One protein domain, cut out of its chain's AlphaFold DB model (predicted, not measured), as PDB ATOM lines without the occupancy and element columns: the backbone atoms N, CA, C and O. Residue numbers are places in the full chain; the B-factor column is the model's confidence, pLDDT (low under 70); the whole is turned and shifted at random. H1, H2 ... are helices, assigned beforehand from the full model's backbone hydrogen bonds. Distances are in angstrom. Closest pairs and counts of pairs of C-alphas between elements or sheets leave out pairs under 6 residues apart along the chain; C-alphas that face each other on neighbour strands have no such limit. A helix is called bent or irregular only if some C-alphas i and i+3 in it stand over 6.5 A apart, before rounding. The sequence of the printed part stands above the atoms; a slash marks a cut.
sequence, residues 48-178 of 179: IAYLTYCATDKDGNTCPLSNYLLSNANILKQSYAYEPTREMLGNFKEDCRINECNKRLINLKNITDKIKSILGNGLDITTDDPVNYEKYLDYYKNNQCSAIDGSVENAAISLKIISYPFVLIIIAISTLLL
ATOM      1  N   ILE A  48      34.368 -25.510  16.653       91.38
ATOM      2  CA  ILE A  48      35.738 -25.098  16.999       91.38
ATOM      3  C   ILE A  48      36.748 -26.008  16.303       91.38
ATOM      4  O   ILE A  48      37.595 -25.522  15.564       91.38
ATOM      5  N   ALA A  49      36.620 -27.327  16.456       90.38
ATOM      6  CA  ALA A  49      37.545 -28.273  15.838       90.38
ATOM      7  C   ALA A  49      37.585 -28.132  14.305       90.38
ATOM      8  O   ALA A  49      38.665 -28.114  13.712       90.38
ATOM      9  N   TYR A  50      36.433 -27.962  13.650       93.44
ATOM     10  CA  TYR A  50      36.398 -27.693  12.213       93.44
ATOM     11  C   TYR A  50      37.102 -26.378  11.857       93.44
ATOM     12  O   TYR A  50      37.954 -26.365  10.973       93.44
ATOM     13  N   LEU A  51      36.772 -25.275  12.533       93.06
ATOM     14  CA  LEU A  51      37.351 -23.959  12.249       93.06
ATOM     15  C   LEU A  51      38.859 -23.929  12.503       93.06
ATOM     16  O   LEU A  51      39.566 -23.233  11.782       93.06
ATOM     17  N   THR A  52      39.354 -24.700  13.472       90.81
ATOM     18  CA  THR A  52      40.780 -24.814  13.794       90.81
ATOM     19  C   THR A  52      41.543 -25.635  12.758       90.81
ATOM     20  O   THR A  52      42.634 -25.240  12.345       90.81
ATOM     21  N   TYR A  53      40.994 -26.760  12.291       90.62
ATOM     22  CA  TYR A  53      41.760 -27.725  11.486       90.62
ATOM     23  C   TYR A  53      41.366 -27.797  10.012       90.62
ATOM     24  O   TYR A  53      42.174 -28.230   9.200       90.62
ATOM     25  N   CYS A  54      40.149 -27.406   9.653       94.00
ATOM     26  CA  CYS A  54      39.554 -27.716   8.352       94.00
ATOM     27  C   CYS A  54      39.007 -26.500   7.606       94.00
ATOM     28  O   CYS A  54      38.402 -26.679   6.550       94.00
ATOM     29  N   ALA A  55      39.182 -25.286   8.131       94.44
ATOM     30  CA  ALA A  55      38.714 -24.094   7.443       94.44
ATOM     31  C   ALA A  55      39.445 -23.910   6.109       94.44
ATOM     32  O   ALA A  55      40.653 -24.146   6.010       94.44
ATOM     33  N   THR A  56      38.700 -23.461   5.105       95.94
ATOM     34  CA  THR A  56      39.205 -23.201   3.761       95.94
ATOM     35  C   THR A  56      38.935 -21.763   3.341       95.94
ATOM     36  O   THR A  56      38.012 -21.120   3.847       95.94
ATOM     37  N   ASP A  57      39.719 -21.283   2.386       95.69
ATOM     38  CA  ASP A  57      39.428 -20.065   1.644       95.69
ATOM     39  C   ASP A  57      38.279 -20.270   0.632       95.69
ATOM     40  O   ASP A  57      37.671 -21.345   0.536       95.69
ATOM     41  N   LYS A  58      37.976 -19.213  -0.125       95.50
ATOM     42  CA  LYS A  58      36.953 -19.206  -1.184       95.50
ATOM     43  C   LYS A  58      37.225 -20.194  -2.330       95.50
ATOM     44  O   LYS A  58      36.285 -20.586  -3.014       95.50
ATOM     45  N   ASP A  59      38.483 -20.573  -2.535       96.06
ATOM     46  CA  ASP A  59      38.935 -21.450  -3.616       96.06
ATOM     47  C   ASP A  59      39.016 -22.917  -3.144       96.06
ATOM     48  O   ASP A  59      39.323 -23.823  -3.917       96.06
ATOM     49  N   GLY A  60      38.686 -23.172  -1.871       93.44
ATOM     50  CA  GLY A  60      38.689 -24.497  -1.257       93.44
ATOM     51  C   GLY A  60      40.054 -24.931  -0.719       93.44
ATOM     52  O   GLY A  60      40.190 -26.084  -0.294       93.44
ATOM     53  N   ASN A  61      41.053 -24.043  -0.694       95.50
ATOM     54  CA  ASN A  61      42.355 -24.340  -0.103       95.50
ATOM     55  C   ASN A  61      42.279 -24.216   1.416       95.50
ATOM     56  O   ASN A  61      41.678 -23.283   1.942       95.50
ATOM     57  N   THR A  62      42.917 -25.135   2.140       95.00
ATOM     58  CA  THR A  62      42.996 -25.071   3.604       95.00
ATOM     59  C   THR A  62      43.707 -23.794   4.054       95.00
ATOM     60  O   THR A  62      44.792 -23.481   3.570       95.00
ATOM     61  N   CYS A  63      43.127 -23.100   5.032       96.62
ATOM     62  CA  CYS A  63      43.696 -21.888   5.610       96.62
ATOM     63  C   CYS A  63      45.116 -22.129   6.173       96.62
ATOM     64  O   CYS A  63      45.337 -23.176   6.798       96.62
ATOM     65  N   PRO A  64      46.071 -21.187   6.011       96.56
ATOM     66  CA  PRO A  64      47.476 -21.363   6.391       96.56
ATOM     67  C   PRO A  64      47.682 -21.918   7.802       96.56
ATOM     68  O   PRO A  64      48.348 -22.940   7.975       96.56
ATOM     69  N   LEU A  65      47.028 -21.333   8.810       92.88
ATOM     70  CA  LEU A  65      47.169 -21.797  10.190       92.88
ATOM     71  C   LEU A  65      46.540 -23.186  10.395       92.88
ATOM     72  O   LEU A  65      47.097 -23.994  11.131       92.88
ATOM     73  N   SER A  66      45.443 -23.525   9.703       92.12
ATOM     74  CA  SER A  66      44.904 -24.897   9.754       92.12
ATOM     75  C   SER A  66      45.881 -25.897   9.164       92.12
ATOM     76  O   SER A  66      46.136 -26.943   9.757       92.12
ATOM     77  N   ASN A  67      46.434 -25.571   7.998       93.19
ATOM     78  CA  ASN A  67      47.377 -26.433   7.311       93.19
ATOM     79  C   ASN A  67      48.641 -26.654   8.152       93.19
ATOM     80  O   ASN A  67      49.119 -27.786   8.268       93.19
ATOM     81  N   TYR A  68      49.131 -25.596   8.800       91.44
ATOM     82  CA  TYR A  68      50.252 -25.670   9.730       91.44
ATOM     83  C   TYR A  68      49.957 -26.595  10.913       91.44
ATOM     84  O   TYR A  68      50.745 -27.501  11.177       91.44
ATOM     85  N   LEU A  69      48.813 -26.430  11.587       88.12
ATOM     86  CA  LEU A  69      48.428 -27.268  12.730       88.12
ATOM     87  C   LEU A  69      48.226 -28.739  12.334       88.12
ATOM     88  O   LEU A  69      48.606 -29.646  13.074       88.12
ATOM     89  N   LEU A  70      47.661 -28.990  11.150       87.12
ATOM     90  CA  LEU A  70      47.500 -30.339  10.605       87.12
ATOM     91  C   LEU A  70      48.844 -31.014  10.314       87.12
ATOM     92  O   LEU A  70      49.003 -32.205  10.599       87.12
ATOM     93  N   SER A  71      49.779 -30.263   9.735       88.81
ATOM     94  CA  SER A  71      51.099 -30.758   9.328       88.81
ATOM     95  C   SER A  71      52.048 -30.907  10.515       88.81
ATOM     96  O   SER A  71      52.892 -31.798  10.520       88.81
ATOM     97  N   ASN A  72      51.851 -30.099  11.557       86.62
ATOM     98  CA  ASN A  72      52.680 -30.053  12.758       86.62
ATOM     99  C   ASN A  72      51.907 -30.501  14.006       86.62
ATOM    100  O   ASN A  72      51.996 -29.916  15.084       86.62
ATOM    101  N   ALA A  73      51.148 -31.590  13.865       81.19
ATOM    102  CA  ALA A  73      50.352 -32.212  14.924       81.19
ATOM    103  C   ALA A  73      51.122 -32.476  16.231       81.19
ATOM    104  O   ALA A  73      50.551 -32.520  17.319       81.19
ATOM    105  N   ASN A  74      52.423 -32.727  16.112       75.25
ATOM    106  CA  ASN A  74      53.344 -32.954  17.218       75.25
ATOM    107  C   ASN A  74      53.486 -31.728  18.131       75.25
ATOM    108  O   ASN A  74      53.719 -31.917  19.322       75.25
ATOM    109  N   ILE A  75      53.285 -30.510  17.617       70.44
ATOM    110  CA  ILE A  75      53.295 -29.280  18.423       70.44
ATOM    111  C   ILE A  75      52.168 -29.314  19.462       70.44
ATOM    112  O   ILE A  75      52.374 -28.920  20.607       70.44
ATOM    113  N   LEU A  76      51.017 -29.908  19.123       67.12
ATOM    114  CA  LEU A  76      49.906 -30.093  20.064       67.12
ATOM    115  C   LEU A  76      50.255 -31.065  21.205       67.12
ATOM    116  O   LEU A  76      49.664 -30.996  22.277       67.12
ATOM    117  N   LYS A  77      51.219 -31.974  20.993       65.69
ATOM    118  CA  LYS A  77      51.661 -32.948  22.007       65.69
ATOM    119  C   LYS A  77      52.710 -32.389  22.969       65.69
ATOM    120  O   LYS A  77      52.882 -32.947  24.045       65.69
ATOM    121  N   GLN A  78      53.420 -31.328  22.583       60.53
ATOM    122  CA  GLN A  78      54.513 -30.724  23.360       60.53
ATOM    123  C   GLN A  78      54.076 -29.468  24.134       60.53
ATOM    124  O   GLN A  78      54.912 -28.724  24.635       60.53
ATOM    125  N   SER A  79      52.766 -29.245  24.232       52.97
ATOM    126  CA  SER A  79      52.112 -28.052  24.768       52.97
ATOM    127  C   SER A  79      52.265 -27.891  26.289       52.97
ATOM    128  O   SER A  79      51.298 -27.962  27.037       52.97
ATOM    129  N   TYR A  80      53.479 -27.635  26.762       52.09
ATOM    130  CA  TYR A  80      53.714 -26.984  28.046       52.09
ATOM    131  C   TYR A  80      54.318 -25.606  27.737       52.09
ATOM    132  O   TYR A  80      55.495 -25.505  27.414       52.09
ATOM    133  N   ALA A  81      53.492 -24.555  27.775       51.12
ATOM    134  CA  ALA A  81      53.909 -23.144  27.825       51.12
ATOM    135  C   ALA A  81      54.926 -22.657  26.758       51.12
ATOM    136  O   ALA A  81      55.882 -21.958  27.093       51.12
ATOM    137  N   TYR A  82      54.738 -22.994  25.478       60.53
ATOM    138  CA  TYR A  82      55.626 -22.517  24.410       60.53
ATOM    139  C   TYR A  82      55.065 -21.253  23.738       60.53
ATOM    140  O   TYR A  82      53.937 -21.251  23.246       60.53
ATOM    141  N   GLU A  83      55.855 -20.175  23.701       70.69
ATOM    142  CA  GLU A  83      55.581 -19.017  22.838       70.69
ATOM    143  C   GLU A  83      55.493 -19.471  21.372       70.69
ATOM    144  O   GLU A  83      56.334 -20.260  20.945       70.69
ATOM    145  N   PRO A  84      54.529 -18.996  20.561       78.81
ATOM    146  CA  PRO A  84      54.416 -19.414  19.166       78.81
ATOM    147  C   PRO A  84      55.743 -19.271  18.407       78.81
ATOM    148  O   PRO A  84      56.384 -18.221  18.450       78.81
ATOM    149  N   THR A  85      56.160 -20.324  17.695       84.69
ATOM    150  CA  THR A  85      57.376 -20.278  16.866       84.69
ATOM    151  C   THR A  85      57.254 -19.174  15.813       84.69
ATOM    152  O   THR A  85      56.154 -18.829  15.381       84.69
ATOM    153  N   ARG A  86      58.383 -18.653  15.309       88.06
ATOM    154  CA  ARG A  86      58.373 -17.698  14.183       88.06
ATOM    155  C   ARG A  86      57.593 -18.237  12.975       88.06
ATOM    156  O   ARG A  86      56.898 -17.483  12.306       88.06
ATOM    157  N   GLU A  87      57.690 -19.538  12.716       88.81
ATOM    158  CA  GLU A  87      56.938 -20.202  11.650       88.81
ATOM    159  C   GLU A  87      55.424 -20.166  11.909       88.81
ATOM    160  O   GLU A  87      54.644 -19.818  11.022       88.81
ATOM    161  N   MET A  88      54.997 -20.449  13.140       88.12
ATOM    162  CA  MET A  88      53.597 -20.355  13.543       88.12
ATOM    163  C   MET A  88      53.074 -18.915  13.463       88.12
ATOM    164  O   MET A  88      51.977 -18.699  12.955       88.12
ATOM    165  N   LEU A  89      53.866 -17.925  13.895       90.38
ATOM    166  CA  LEU A  89      53.556 -16.496  13.743       90.38
ATOM    167  C   LEU A  89      53.390 -16.099  12.274       90.38
ATOM    168  O   LEU A  89      52.450 -15.385  11.930       90.38
ATOM    169  N   GLY A  90      54.263 -16.605  11.400       92.56
ATOM    170  CA  GLY A  90      54.133 -16.437   9.955       92.56
ATOM    171  C   GLY A  90      52.803 -16.985   9.441       92.56
ATOM    172  O   GLY A  90      52.093 -16.300   8.711       92.56
ATOM    173  N   ASN A  91      52.401 -18.172   9.900       93.50
ATOM    174  CA  ASN A  91      51.109 -18.746   9.534       93.50
ATOM    175  C   ASN A  91      49.928 -17.932  10.076       93.50
ATOM    176  O   ASN A  91      48.988 -17.710   9.326       93.50
ATOM    177  N   PHE A  92      49.976 -17.413  11.309       92.50
ATOM    178  CA  PHE A  92      48.953 -16.477  11.798       92.50
ATOM    179  C   PHE A  92      48.863 -15.210  10.941       92.50
ATOM    180  O   PHE A  92      47.766 -14.716  10.683       92.50
ATOM    181  N   LYS A  93      49.999 -14.664  10.511       95.25
ATOM    182  CA  LYS A  93      50.053 -13.472   9.662       95.25
ATOM    183  C   LYS A  93      49.433 -13.722   8.290       95.25
ATOM    184  O   LYS A  93      48.626 -12.909   7.846       95.25
ATOM    185  N   GLU A  94      49.770 -14.834   7.640       96.56
ATOM    186  CA  GLU A  94      49.180 -15.182   6.341       96.56
ATOM    187  C   GLU A  94      47.694 -15.541   6.458       96.56
ATOM    188  O   GLU A  94      46.893 -15.108   5.634       96.56
ATOM    189  N   ASP A  95      47.294 -16.249   7.516       95.69
ATOM    190  CA  ASP A  95      45.889 -16.581   7.775       95.69
ATOM    191  C   ASP A  95      45.027 -15.325   7.951       95.69
ATOM    192  O   ASP A  95      43.945 -15.221   7.378       95.69
ATOM    193  N   CYS A  96      45.550 -14.330   8.671       96.31
ATOM    194  CA  CYS A  96      44.896 -13.039   8.870       96.31
ATOM    195  C   CYS A  96      44.630 -12.292   7.554       96.31
ATOM    196  O   CYS A  96      43.641 -11.566   7.466       96.31
ATOM    197  N   ARG A  97      45.483 -12.450   6.532       96.88
ATOM    198  CA  ARG A  97      45.349 -11.735   5.248       96.88
ATOM    199  C   ARG A  97      44.250 -12.298   4.354       96.88
ATOM    200  O   ARG A  97      43.788 -11.602   3.449       96.88
ATOM    201  N   ILE A  98      43.840 -13.543   4.579       97.75
ATOM    202  CA  ILE A  98      42.794 -14.202   3.798       97.75
ATOM    203  C   ILE A  98      41.458 -13.953   4.494       97.75
ATOM    204  O   ILE A  98      41.265 -14.367   5.627       97.75
ATOM    205  N   ASN A  99      40.517 -13.294   3.820       96.81
ATOM    206  CA  ASN A  99      39.251 -12.840   4.408       96.81
ATOM    207  C   ASN A  99      38.447 -13.957   5.102       96.81
ATOM    208  O   ASN A  99      37.946 -13.769   6.210       96.81
ATOM    209  N   GLU A 100      38.316 -15.121   4.468       95.88
ATOM    210  CA  GLU A 100      37.589 -16.271   5.018       95.88
ATOM    211  C   GLU A 100      38.313 -16.841   6.243       95.88
ATOM    212  O   GLU A 100      37.684 -17.125   7.267       95.88
ATOM    213  N   CYS A 101      39.641 -16.934   6.165       96.44
ATOM    214  CA  CYS A 101      40.478 -17.431   7.247       96.44
ATOM    215  C   CYS A 101      40.525 -16.452   8.428       96.44
ATOM    216  O   CYS A 101      40.382 -16.857   9.573       96.44
ATOM    217  N   ASN A 102      40.575 -15.150   8.164       95.56
ATOM    218  CA  ASN A 102      40.499 -14.104   9.171       95.56
ATOM    219  C   ASN A 102      39.191 -14.189   9.973       95.56
ATOM    220  O   ASN A 102      39.197 -14.291  11.204       95.56
ATOM    221  N   LYS A 103      38.055 -14.235   9.262       94.94
ATOM    222  CA  LYS A 103      36.722 -14.321   9.872       94.94
ATOM    223  C   LYS A 103      36.573 -15.541  10.771       94.94
ATOM    224  O   LYS A 103      35.911 -15.458  11.803       94.94
ATOM    225  N   ARG A 104      37.202 -16.662  10.417       93.38
ATOM    226  CA  ARG A 104      37.131 -17.902  11.197       93.38
ATOM    227  C   ARG A 104      37.644 -17.718  12.627       93.38
ATOM    228  O   ARG A 104      37.047 -18.267  13.545       93.38
ATOM    229  N   LEU A 105      38.705 -16.930  12.826       90.75
ATOM    230  CA  LEU A 105      39.309 -16.722  14.143       90.75
ATOM    231  C   LEU A 105      38.459 -15.789  15.007       90.75
ATOM    232  O   LEU A 105      38.290 -16.027  16.202       90.75
ATOM    233  N   ILE A 106      37.815 -14.804  14.384       91.81
ATOM    234  CA  ILE A 106      36.792 -13.982  15.041       91.81
ATOM    235  C   ILE A 106      35.608 -14.864  15.477       91.81
ATOM    236  O   ILE A 106      35.129 -14.766  16.608       91.81
ATOM    237  N   ASN A 107      35.169 -15.785  14.616       92.25
ATOM    238  CA  ASN A 107      34.063 -16.695  14.923       92.25
ATOM    239  C   ASN A 107      34.421 -17.723  16.003       92.25
ATOM    240  O   ASN A 107      33.571 -18.035  16.837       92.25
ATOM    241  N   LEU A 108      35.668 -18.199  16.043       89.94
ATOM    242  CA  LEU A 108      36.176 -19.058  17.115       89.94
ATOM    243  C   LEU A 108      36.012 -18.399  18.489       89.94
ATOM    244  O   LEU A 108      35.522 -19.048  19.417       89.94
ATOM    245  N   LYS A 109      36.320 -17.101  18.610       89.19
ATOM    246  CA  LYS A 109      36.081 -16.348  19.850       89.19
ATOM    247  C   LYS A 109      34.597 -16.299  20.209       89.19
ATOM    248  O   LYS A 109      34.240 -16.626  21.336       89.19
ATOM    249  N   ASN A 110      33.733 -15.971  19.248       91.25
ATOM    250  CA  ASN A 110      32.285 -15.895  19.474       91.25
ATOM    251  C   ASN A 110      31.695 -17.239  19.935       91.25
ATOM    252  O   ASN A 110      30.850 -17.282  20.829       91.25
ATOM    253  N   ILE A 111      32.146 -18.348  19.341       90.19
ATOM    254  CA  ILE A 111      31.726 -19.700  19.729       90.19
ATOM    255  C   ILE A 111      32.237 -20.032  21.135       90.19
ATOM    256  O   ILE A 111      31.470 -20.529  21.958       90.19
ATOM    257  N   THR A 112      33.498 -19.716  21.431       87.25
ATOM    258  CA  THR A 112      34.104 -19.943  22.752       87.25
ATOM    259  C   THR A 112      33.367 -19.162  23.842       87.25
ATOM    260  O   THR A 112      33.011 -19.727  24.874       87.25
ATOM    261  N   ASP A 113      33.041 -17.893  23.589       87.62
ATOM    262  CA  ASP A 113      32.245 -17.060  24.497       87.62
ATOM    263  C   ASP A 113      30.839 -17.621  24.699       87.62
ATOM    264  O   ASP A 113      30.314 -17.624  25.815       87.62
ATOM    265  N   LYS A 114      30.233 -18.168  23.639       88.50
ATOM    266  CA  LYS A 114      28.934 -18.828  23.756       88.50
ATOM    267  C   LYS A 114      29.015 -20.072  24.635       88.50
ATOM    268  O   LYS A 114      28.158 -20.232  25.501       88.50
ATOM    269  N   ILE A 115      30.030 -20.917  24.466       86.19
ATOM    270  CA  ILE A 115      30.241 -22.085  25.333       86.19
ATOM    271  C   ILE A 115      30.405 -21.636  26.792       86.19
ATOM    272  O   ILE A 115      29.707 -22.162  27.660       86.19
ATOM    273  N   LYS A 116      31.239 -20.616  27.054       85.31
ATOM    274  CA  LYS A 116      31.405 -20.022  28.394       85.31
ATOM    275  C   LYS A 116      30.059 -19.563  28.971       85.31
ATOM    276  O   LYS A 116      29.740 -19.881  30.113       85.31
ATOM    277  N   SER A 117      29.211 -18.917  28.165       86.50
ATOM    278  CA  SER A 117      27.869 -18.495  28.599       86.50
ATOM    279  C   SER A 117      26.924 -19.660  28.935       86.50
ATOM    280  O   SER A 117      26.093 -19.528  29.829       86.50
ATOM    281  N   ILE A 118      27.048 -20.806  28.251       84.69
ATOM    282  CA  ILE A 118      26.208 -21.995  28.481       84.69
ATOM    283  C   ILE A 118      26.648 -22.744  29.740       84.69
ATOM    284  O   ILE A 118      25.806 -23.254  30.480       84.69
ATOM    285  N   LEU A 119      27.957 -22.850  29.971       82.81
ATOM    286  CA  LEU A 119      28.531 -23.595  31.093       82.81
ATOM    287  C   LEU A 119      28.569 -22.776  32.391       82.81
ATOM    288  O   LEU A 119      28.579 -23.356  33.477       82.81
ATOM    289  N   GLY A 120      28.503 -21.447  32.288       77.56
ATOM    290  CA  GLY A 120      28.619 -20.529  33.416       77.56
ATOM    291  C   GLY A 120      30.067 -20.362  33.887       77.56
ATOM    292  O   GLY A 120      30.979 -21.050  33.434       77.56
ATOM    293  N   ASN A 121      30.277 -19.456  34.844       65.56
ATOM    294  CA  ASN A 121      31.607 -19.059  35.338       65.56
ATOM    295  C   ASN A 121      32.371 -20.170  36.097       65.56
ATOM    296  O   ASN A 121      33.458 -19.916  36.602       65.56
ATOM    297  N   GLY A 122      31.789 -21.366  36.243       55.88
ATOM    298  CA  GLY A 122      32.376 -22.490  36.978       55.88
ATOM    299  C   GLY A 122      33.270 -23.401  36.136       55.88
ATOM    300  O   GLY A 122      34.036 -24.173  36.706       55.88
ATOM    301  N   LEU A 123      33.193 -23.313  34.802       54.72
ATOM    302  CA  LEU A 123      34.151 -23.968  33.919       54.72
ATOM    303  C   LEU A 123      35.087 -22.901  33.361       54.72
ATOM    304  O   LEU A 123      34.776 -22.232  32.372       54.72
ATOM    305  N   ASP A 124      36.235 -22.745  34.012       52.09
ATOM    306  CA  ASP A 124      37.361 -22.073  33.388       52.09
ATOM    307  C   ASP A 124      37.825 -23.010  32.267       52.09
ATOM    308  O   ASP A 124      38.606 -23.940  32.471       52.09
ATOM    309  N   ILE A 125      37.253 -22.836  31.069       53.34
ATOM    310  CA  ILE A 125      37.924 -23.259  29.843       53.34
ATOM    311  C   ILE A 125      39.133 -22.334  29.775       53.34
ATOM    312  O   ILE A 125      39.108 -21.327  29.060       53.34
ATOM    313  N   THR A 126      40.144 -22.617  30.601       45.31
ATOM    314  CA  THR A 126      41.422 -21.960  30.463       45.31
ATOM    315  C   THR A 126      41.874 -22.380  29.082       45.31
ATOM    316  O   THR A 126      42.063 -23.557  28.760       45.31
ATOM    317  N   THR A 127      41.933 -21.402  28.192       45.38
ATOM    318  CA  THR A 127      42.572 -21.546  26.897       45.38
ATOM    319  C   THR A 127      44.074 -21.549  27.134       45.38
ATOM    320  O   THR A 127      44.807 -20.749  26.558       45.38
ATOM    321  N   ASP A 128      44.546 -22.500  27.941       47.72
ATOM    322  CA  ASP A 128      45.899 -23.052  27.886       47.72
ATOM    323  C   ASP A 128      46.078 -23.854  26.597       47.72
ATOM    324  O   ASP A 128      46.589 -24.973  26.560       47.72
ATOM    325  N   ASP A 129      45.551 -23.276  25.524       52.84
ATOM    326  CA  ASP A 129      45.667 -23.738  24.177       52.84
ATOM    327  C   ASP A 129      47.097 -23.372  23.762       52.84
ATOM    328  O   ASP A 129      47.488 -22.201  23.882       52.84
ATOM    329  N   PRO A 130      47.908 -24.330  23.279       46.91
ATOM    330  CA  PRO A 130      49.240 -24.048  22.728       46.91
ATOM    331  C   PRO A 130      49.214 -22.939  21.669       46.91
ATOM    332  O   PRO A 130      50.226 -22.314  21.358       46.91
ATOM    333  N   VAL A 131      48.033 -22.693  21.111       55.78
ATOM    334  CA  VAL A 131      47.704 -21.627  20.193       55.78
ATOM    335  C   VAL A 131      46.943 -20.549  20.976       55.78
ATOM    336  O   VAL A 131      45.742 -20.405  20.787       55.78
ATOM    337  N   ASN A 132      47.587 -19.786  21.873       69.31
ATOM    338  CA  ASN A 132      46.950 -18.614  22.503       69.31
ATOM    339  C   ASN A 132      46.675 -17.552  21.424       69.31
ATOM    340  O   ASN A 132      47.443 -16.610  21.231       69.31
ATOM    341  N   TYR A 133      45.605 -17.761  20.658       76.56
ATOM    342  CA  TYR A 133      45.206 -16.919  19.545       76.56
ATOM    343  C   TYR A 133      44.508 -15.652  20.032       76.56
ATOM    344  O   TYR A 133      44.425 -14.683  19.278       76.56
ATOM    345  N   GLU A 134      44.046 -15.633  21.290       80.19
ATOM    346  CA  GLU A 134      43.367 -14.482  21.881       80.19
ATOM    347  C   GLU A 134      44.242 -13.229  21.821       80.19
ATOM    348  O   GLU A 134      43.748 -12.166  21.447       80.19
ATOM    349  N   LYS A 135      45.558 -13.368  22.045       82.81
ATOM    350  CA  LYS A 135      46.511 -12.249  21.942       82.81
ATOM    351  C   LYS A 135      46.648 -11.663  20.533       82.81
ATOM    352  O   LYS A 135      47.159 -10.558  20.386       82.81
ATOM    353  N   TYR A 136      46.194 -12.378  19.502       88.12
ATOM    354  CA  TYR A 136      46.211 -11.905  18.117       88.12
ATOM    355  C   TYR A 136      44.837 -11.457  17.612       88.12
ATOM    356  O   TYR A 136      44.769 -10.857  16.540       88.12
ATOM    357  N   LEU A 137      43.745 -11.706  18.346       89.88
ATOM    358  CA  LEU A 137      42.383 -11.444  17.862       89.88
ATOM    359  C   LEU A 137      42.157  -9.990  17.451       89.88
ATOM    360  O   LEU A 137      41.423  -9.739  16.498       89.88
ATOM    361  N   ASP A 138      42.782  -9.034  18.132       91.56
ATOM    362  CA  ASP A 138      42.618  -7.623  17.786       91.56
ATOM    363  C   ASP A 138      43.287  -7.279  16.449       91.56
ATOM    364  O   ASP A 138      42.719  -6.522  15.661       91.56
ATOM    365  N   TYR A 139      44.409  -7.924  16.110       93.69
ATOM    366  CA  TYR A 139      44.998  -7.799  14.775       93.69
ATOM    367  C   TYR A 139      44.083  -8.377  13.697       93.69
ATOM    368  O   TYR A 139      43.968  -7.795  12.622       93.69
ATOM    369  N   TYR A 140      43.390  -9.479  13.987       93.81
ATOM    370  CA  TYR A 140      42.421 -10.069  13.064       93.81
ATOM    371  C   TYR A 140      41.221  -9.149  12.842       93.81
ATOM    372  O   TYR A 140      40.910  -8.829  11.696       93.81
ATOM    373  N   LYS A 141      40.602  -8.655  13.924       94.06
ATOM    374  CA  LYS A 141      39.453  -7.734  13.869       94.06
ATOM    375  C   LYS A 141      39.761  -6.457  13.091       94.06
ATOM    376  O   LYS A 141      38.918  -5.989  12.332       94.06
ATOM    377  N   ASN A 142      40.961  -5.911  13.274       94.75
ATOM    378  CA  ASN A 142      41.385  -4.659  12.647       94.75
ATOM    379  C   ASN A 142      42.112  -4.870  11.309       94.75
ATOM    380  O   ASN A 142      42.590  -3.905  10.716       94.75
ATOM    381  N   ASN A 143      42.227  -6.118  10.841       93.25
ATOM    382  CA  ASN A 143      42.978  -6.498   9.643       93.25
ATOM    383  C   ASN A 143      44.452  -6.010   9.651       93.25
ATOM    384  O   ASN A 143      45.040  -5.706   8.613       93.25
ATOM    385  N   GLN A 144      45.067  -5.925  10.835       94.31
ATOM    386  CA  GLN A 144      46.440  -5.459  11.075       94.31
ATOM    387  C   GLN A 144      47.449  -6.620  11.053       94.31
ATOM    388  O   GLN A 144      48.283  -6.777  11.942       94.31
ATOM    389  N   CYS A 145      47.388  -7.458  10.020       94.06
ATOM    390  CA  CYS A 145      48.102  -8.737   9.978       94.06
ATOM    391  C   CYS A 145      49.630  -8.618  10.070       94.06
ATOM    392  O   CYS A 145      50.294  -9.505  10.601       94.06
ATOM    393  N   SER A 146      50.206  -7.515   9.584       91.88
ATOM    394  CA  SER A 146      51.654  -7.281   9.639       91.88
ATOM    395  C   SER A 146      52.198  -7.089  11.058       91.88
ATOM    396  O   SER A 146      53.394  -7.236  11.244       91.88
ATOM    397  N   ALA A 147      51.354  -6.800  12.054       90.62
ATOM    398  CA  ALA A 147      51.788  -6.624  13.442       90.62
ATOM    399  C   ALA A 147      51.959  -7.950  14.213       90.62
ATOM    400  O   ALA A 147      52.528  -7.961  15.300       90.62
ATOM    401  N   ILE A 148      51.494  -9.075  13.655       88.88
ATOM    402  CA  ILE A 148      51.444 -10.375  14.346       88.88
ATOM    403  C   ILE A 148      52.836 -10.961  14.631       88.88
ATOM    404  O   ILE A 148      53.037 -11.568  15.678       88.88
ATOM    405  N   ASP A 149      53.805 -10.793  13.731       81.50
ATOM    406  CA  ASP A 149      55.161 -11.347  13.875       81.50
ATOM    407  C   ASP A 149      56.133 -10.404  14.607       81.50
ATOM    408  O   ASP A 149      57.341 -10.643  14.612       81.50
ATOM    409  N   GLY A 150      55.615  -9.331  15.216       70.38
ATOM    410  CA  GLY A 150      56.424  -8.342  15.926       70.38
ATOM    411  C   GLY A 150      57.289  -7.472  15.011       70.38
ATOM    412  O   GLY A 150      58.139  -6.742  15.508       70.38
ATOM    413  N   SER A 151      57.072  -7.496  13.688       63.28
ATOM    414  CA  SER A 151      57.781  -6.611  12.746       63.28
ATOM    415  C   SER A 151      57.375  -5.130  12.851       63.28
ATOM    416  O   SER A 151      57.898  -4.290  12.120       63.28
ATOM    417  N   VAL A 152      56.487  -4.794  13.793       53.09
ATOM    418  CA  VAL A 152      56.143  -3.427  14.195       53.09
ATOM    419  C   VAL A 152      56.587  -3.252  15.653       53.09
ATOM    420  O   VAL A 152      55.964  -3.802  16.555       53.09
ATOM    421  N   GLU A 153      57.670  -2.506  15.886       47.12
ATOM    422  CA  GLU A 153      58.411  -2.388  17.164       47.12
ATOM    423  C   GLU A 153      57.636  -1.846  18.394       47.12
ATOM    424  O   GLU A 153      58.250  -1.573  19.418       47.12
ATOM    425  N   ASN A 154      56.306  -1.692  18.377       43.47
ATOM    426  CA  ASN A 154      55.595  -0.887  19.387       43.47
ATOM    427  C   ASN A 154      54.336  -1.524  19.998       43.47
ATOM    428  O   ASN A 154      53.291  -0.880  20.075       43.47
ATOM    429  N   ALA A 155      54.417  -2.754  20.509       40.38
ATOM    430  CA  ALA A 155      53.397  -3.243  21.441       40.38
ATOM    431  C   ALA A 155      54.010  -4.136  22.526       40.38
ATOM    432  O   ALA A 155      54.291  -5.313  22.313       40.38
ATOM    433  N   ALA A 156      54.206  -3.561  23.714       36.91
ATOM    434  CA  ALA A 156      54.522  -4.312  24.921       36.91
ATOM    435  C   ALA A 156      53.307  -5.169  25.313       36.91
ATOM    436  O   ALA A 156      52.287  -4.645  25.760       36.91
ATOM    437  N   ILE A 157      53.407  -6.486  25.138       46.22
ATOM    438  CA  ILE A 157      52.381  -7.436  25.575       46.22
ATOM    439  C   ILE A 157      52.810  -7.983  26.941       46.22
ATOM    440  O   ILE A 157      53.807  -8.693  27.055       46.22
ATOM    441  N   SER A 158      52.069  -7.626  27.993       31.94
ATOM    442  CA  SER A 158      52.286  -8.132  29.352       31.94
ATOM    443  C   SER A 158      51.729  -9.553  29.480       31.94
ATOM    444  O   SER A 158      50.520  -9.760  29.386       31.94
ATOM    445  N   LEU A 159      52.609 -10.523  29.732       39.50
ATOM    446  CA  LEU A 159      52.282 -11.940  29.904       39.50
ATOM    447  C   LEU A 159      51.807 -12.225  31.343       39.50
ATOM    448  O   LEU A 159      52.510 -11.907  32.301       39.50
ATOM    449  N   LYS A 160      50.648 -12.870  31.515       30.39
ATOM    450  CA  LYS A 160      50.287 -13.573  32.759       30.39
ATOM    451  C   LYS A 160      50.045 -15.045  32.429       30.39
ATOM    452  O   LYS A 160      49.275 -15.348  31.526       30.39
ATOM    453  N   ILE A 161      50.750 -15.921  33.142       33.34
ATOM    454  CA  ILE A 161      50.820 -17.375  32.941       33.34
ATOM    455  C   ILE A 161      49.969 -18.053  34.016       33.34
ATOM    456  O   ILE A 161      50.279 -17.877  35.193       33.34
ATOM    457  N   ILE A 162      48.959 -18.840  33.636       34.50
ATOM    458  CA  ILE A 162      48.297 -19.861  34.475       34.50
ATOM    459  C   ILE A 162      47.837 -20.991  33.537       34.50
ATOM    460  O   ILE A 162      47.465 -20.678  32.420       34.50
ATOM    461  N   SER A 163      47.931 -22.240  34.015       45.19
ATOM    462  CA  SER A 163      48.080 -23.532  33.313       45.19
ATOM    463  C   SER A 163      46.870 -24.509  33.338       45.19
ATOM    464  O   SER A 163      46.298 -24.678  34.411       45.19
ATOM    465  N   TYR A 164      46.673 -25.246  32.213       41.69
ATOM    466  CA  TYR A 164      45.746 -26.351  31.788       41.69
ATOM    467  C   TYR A 164      44.262 -26.329  32.244       41.69
ATOM    468  O   TYR A 164      44.049 -26.143  33.441       41.69
ATOM    469  N   PRO A 165      43.238 -26.716  31.402       50.88
ATOM    470  CA  PRO A 165      43.114 -28.096  30.866       50.88
ATOM    471  C   PRO A 165      42.145 -28.439  29.673       50.88
ATOM    472  O   PRO A 165      40.920 -28.420  29.808       50.88
ATOM    473  N   PHE A 166      42.645 -29.061  28.588       42.62
ATOM    474  CA  PHE A 166      41.800 -29.850  27.645       42.62
ATOM    475  C   PHE A 166      41.431 -31.255  28.175       42.62
ATOM    476  O   PHE A 166      40.410 -31.832  27.798       42.62
ATOM    477  N   VAL A 167      42.237 -31.810  29.089       44.50
ATOM    478  CA  VAL A 167      42.006 -33.137  29.697       44.50
ATOM    479  C   VAL A 167      40.825 -33.106  30.675       44.50
ATOM    480  O   VAL A 167      40.083 -34.083  30.767       44.50
ATOM    481  N   LEU A 168      40.574 -31.972  31.340       46.94
ATOM    482  CA  LEU A 168      39.423 -31.845  32.234       46.94
ATOM    483  C   LEU A 168      38.103 -31.712  31.482       46.94
ATOM    484  O   LEU A 168      37.098 -32.078  32.059       46.94
ATOM    485  N   ILE A 169      38.060 -31.271  30.219       52.12
ATOM    486  CA  ILE A 169      36.799 -31.269  29.453       52.12
ATOM    487  C   ILE A 169      36.368 -32.710  29.157       52.12
ATOM    488  O   ILE A 169      35.204 -33.050  29.339       52.12
ATOM    489  N   ILE A 170      37.306 -33.590  28.792       51.06
ATOM    490  CA  ILE A 170      37.009 -35.016  28.589       51.06
ATOM    491  C   ILE A 170      36.600 -35.669  29.917       51.06
ATOM    492  O   ILE A 170      35.607 -36.394  29.957       51.06
ATOM    493  N   ILE A 171      37.300 -35.377  31.019       51.38
ATOM    494  CA  ILE A 171      36.961 -35.918  32.348       51.38
ATOM    495  C   ILE A 171      35.630 -35.349  32.866       51.38
ATOM    496  O   ILE A 171      34.810 -36.118  33.350       51.38
ATOM    497  N   ALA A 172      35.369 -34.051  32.712       52.28
ATOM    498  CA  ALA A 172      34.136 -33.396  33.148       52.28
ATOM    499  C   ALA A 172      32.923 -33.874  32.347       52.28
ATOM    500  O   ALA A 172      31.869 -34.102  32.925       52.28
ATOM    501  N   ILE A 173      33.065 -34.089  31.033       52.94
ATOM    502  CA  ILE A 173      32.011 -34.709  30.218       52.94
ATOM    503  C   ILE A 173      31.777 -36.156  30.673       52.94
ATOM    504  O   ILE A 173      30.635 -36.589  30.772       52.94
ATOM    505  N   SER A 174      32.840 -36.893  31.010       50.00
ATOM    506  CA  SER A 174      32.731 -38.271  31.510       50.00
ATOM    507  C   SER A 174      32.033 -38.345  32.875       50.00
ATOM    508  O   SER A 174      31.248 -39.259  33.102       50.00
ATOM    509  N   THR A 175      32.284 -37.391  33.780       53.19
ATOM    510  CA  THR A 175      31.649 -37.346  35.108       53.19
ATOM    511  C   THR A 175      30.216 -36.814  35.063       53.19
ATOM    512  O   THR A 175      29.386 -37.307  35.822       53.19
ATOM    513  N   LEU A 176      29.891 -35.883  34.157       48.91
ATOM    514  CA  LEU A 176      28.515 -35.415  33.916       48.91
ATOM    515  C   LEU A 176      27.617 -36.458  33.238       48.91
ATOM    516  O   LEU A 176      26.404 -36.334  33.322       48.91
ATOM    517  N   LEU A 177      28.188 -37.455  32.555       44.75
ATOM    518  CA  LEU A 177      27.444 -38.568  31.946       44.75
ATOM    519  C   LEU A 177      27.227 -39.755  32.903       44.75
ATOM    520  O   LEU A 177      26.513 -40.692  32.551       44.75
ATOM    521  N   LEU A 178      27.858 -39.741  34.082       44.03
ATOM    522  CA  LEU A 178      27.754 -40.792  35.106       44.03
ATOM    523  C   LEU A 178      26.801 -40.434  36.263       44.03
ATOM    524  O   LEU A 178      26.635 -41.246  37.172       44.03
TER     525      LEU A 178
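What this domain is: This is residues 48 to 178 of the 179 residues of an uncharacterized protein of Neocallimastix californiae (UniProt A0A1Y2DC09). Short helices and loops gather round the first half of one long helix, H4: H1 and H5 each pack on it, and the hairpin of H2 and H3 joins on through H1 and the turn between H3 and H4. A long loop, residues 142 to 166, leads away to H6, which touches no other helix and whose residues 173 to 176 stick out with the tail to 178. The printed part has 131 residues with six named helices, H1 to H6 in order, and no named strand; it is all helix in class, though under half of its residues, 65, are in named elements. It is compact, with a radius of gyration of the C-alphas of 15.5 A, and spans 48 by 37 by 29 A.

How they stand to each other: Begin at H4, residues 99 to 119, the hub, which touches three helices. With its residues 104 to 112 alone it touches H1, residues 48 to 53, opposite ways at a shallow tilt of 32 degrees, only just short of steep; their closest C-alphas, of Ile 48 and Leu 108, are 6.1 A apart. With residues 102 to 109 alone it touches H5, residues 134 to 141, opposite ways at a steep tilt of 50 degrees; the closest C-alphas, of Asn 102 and Tyr 140, are 5.9 A apart. H3, residues 86 to 97, and H4 only just touch, with 3 pairs of C-alphas within 8 A, and only at the corner by their tight link; the closest C-alphas are those of Cys 96 and Asn 102, 4.5 A. Look next at H2, residues 64 to 71: it forms a helical hairpin with H3, opposite ways at a steep tilt of 44 degrees, with the C-alphas of Leu 65 and Asn 91 closest at 5.0 A. H2 also touches H1, about perpendicular at 80 degrees, the closest C-alphas being Tyr 53 and Ser 66 at 4.6 A. The helix packing is mostly crossed: of the 4 pairs of helices that touch other than only at the corner or at their ends, 1 is at a shallow tilt. H6, residues 167 to 176, is apart from the other helices. Every O i to N i+4 pair is within hydrogen-bond range in H1, H2, H3 and H6; in H4 15 of 17 are, in H5 2 of 4.

Where its parts are: Find C-alpha 99 at (39.251, -12.840, 4.408); from there H4 runs 30.7 A to C-alpha 119 at (28.531, -23.595, 31.093). H3 measures 16.9 A and H6 14.3 A, ending at C-alpha 176 (28.515, -35.415, 33.916). H1, H2 and H5 are shorter; H5 is irregular, with C-alphas 135 and 138 7.3 A apart.

The domain as a whole: The C-alphas farthest apart, of Glu 153 and Leu 178, are 52.3 A apart. The printed part has no cut. The links H2 to H3, H4 to H5 and H5 to H6 are long. Confidence is under 70 at residues 76 to 82, 121 to 132 and 151 to 178.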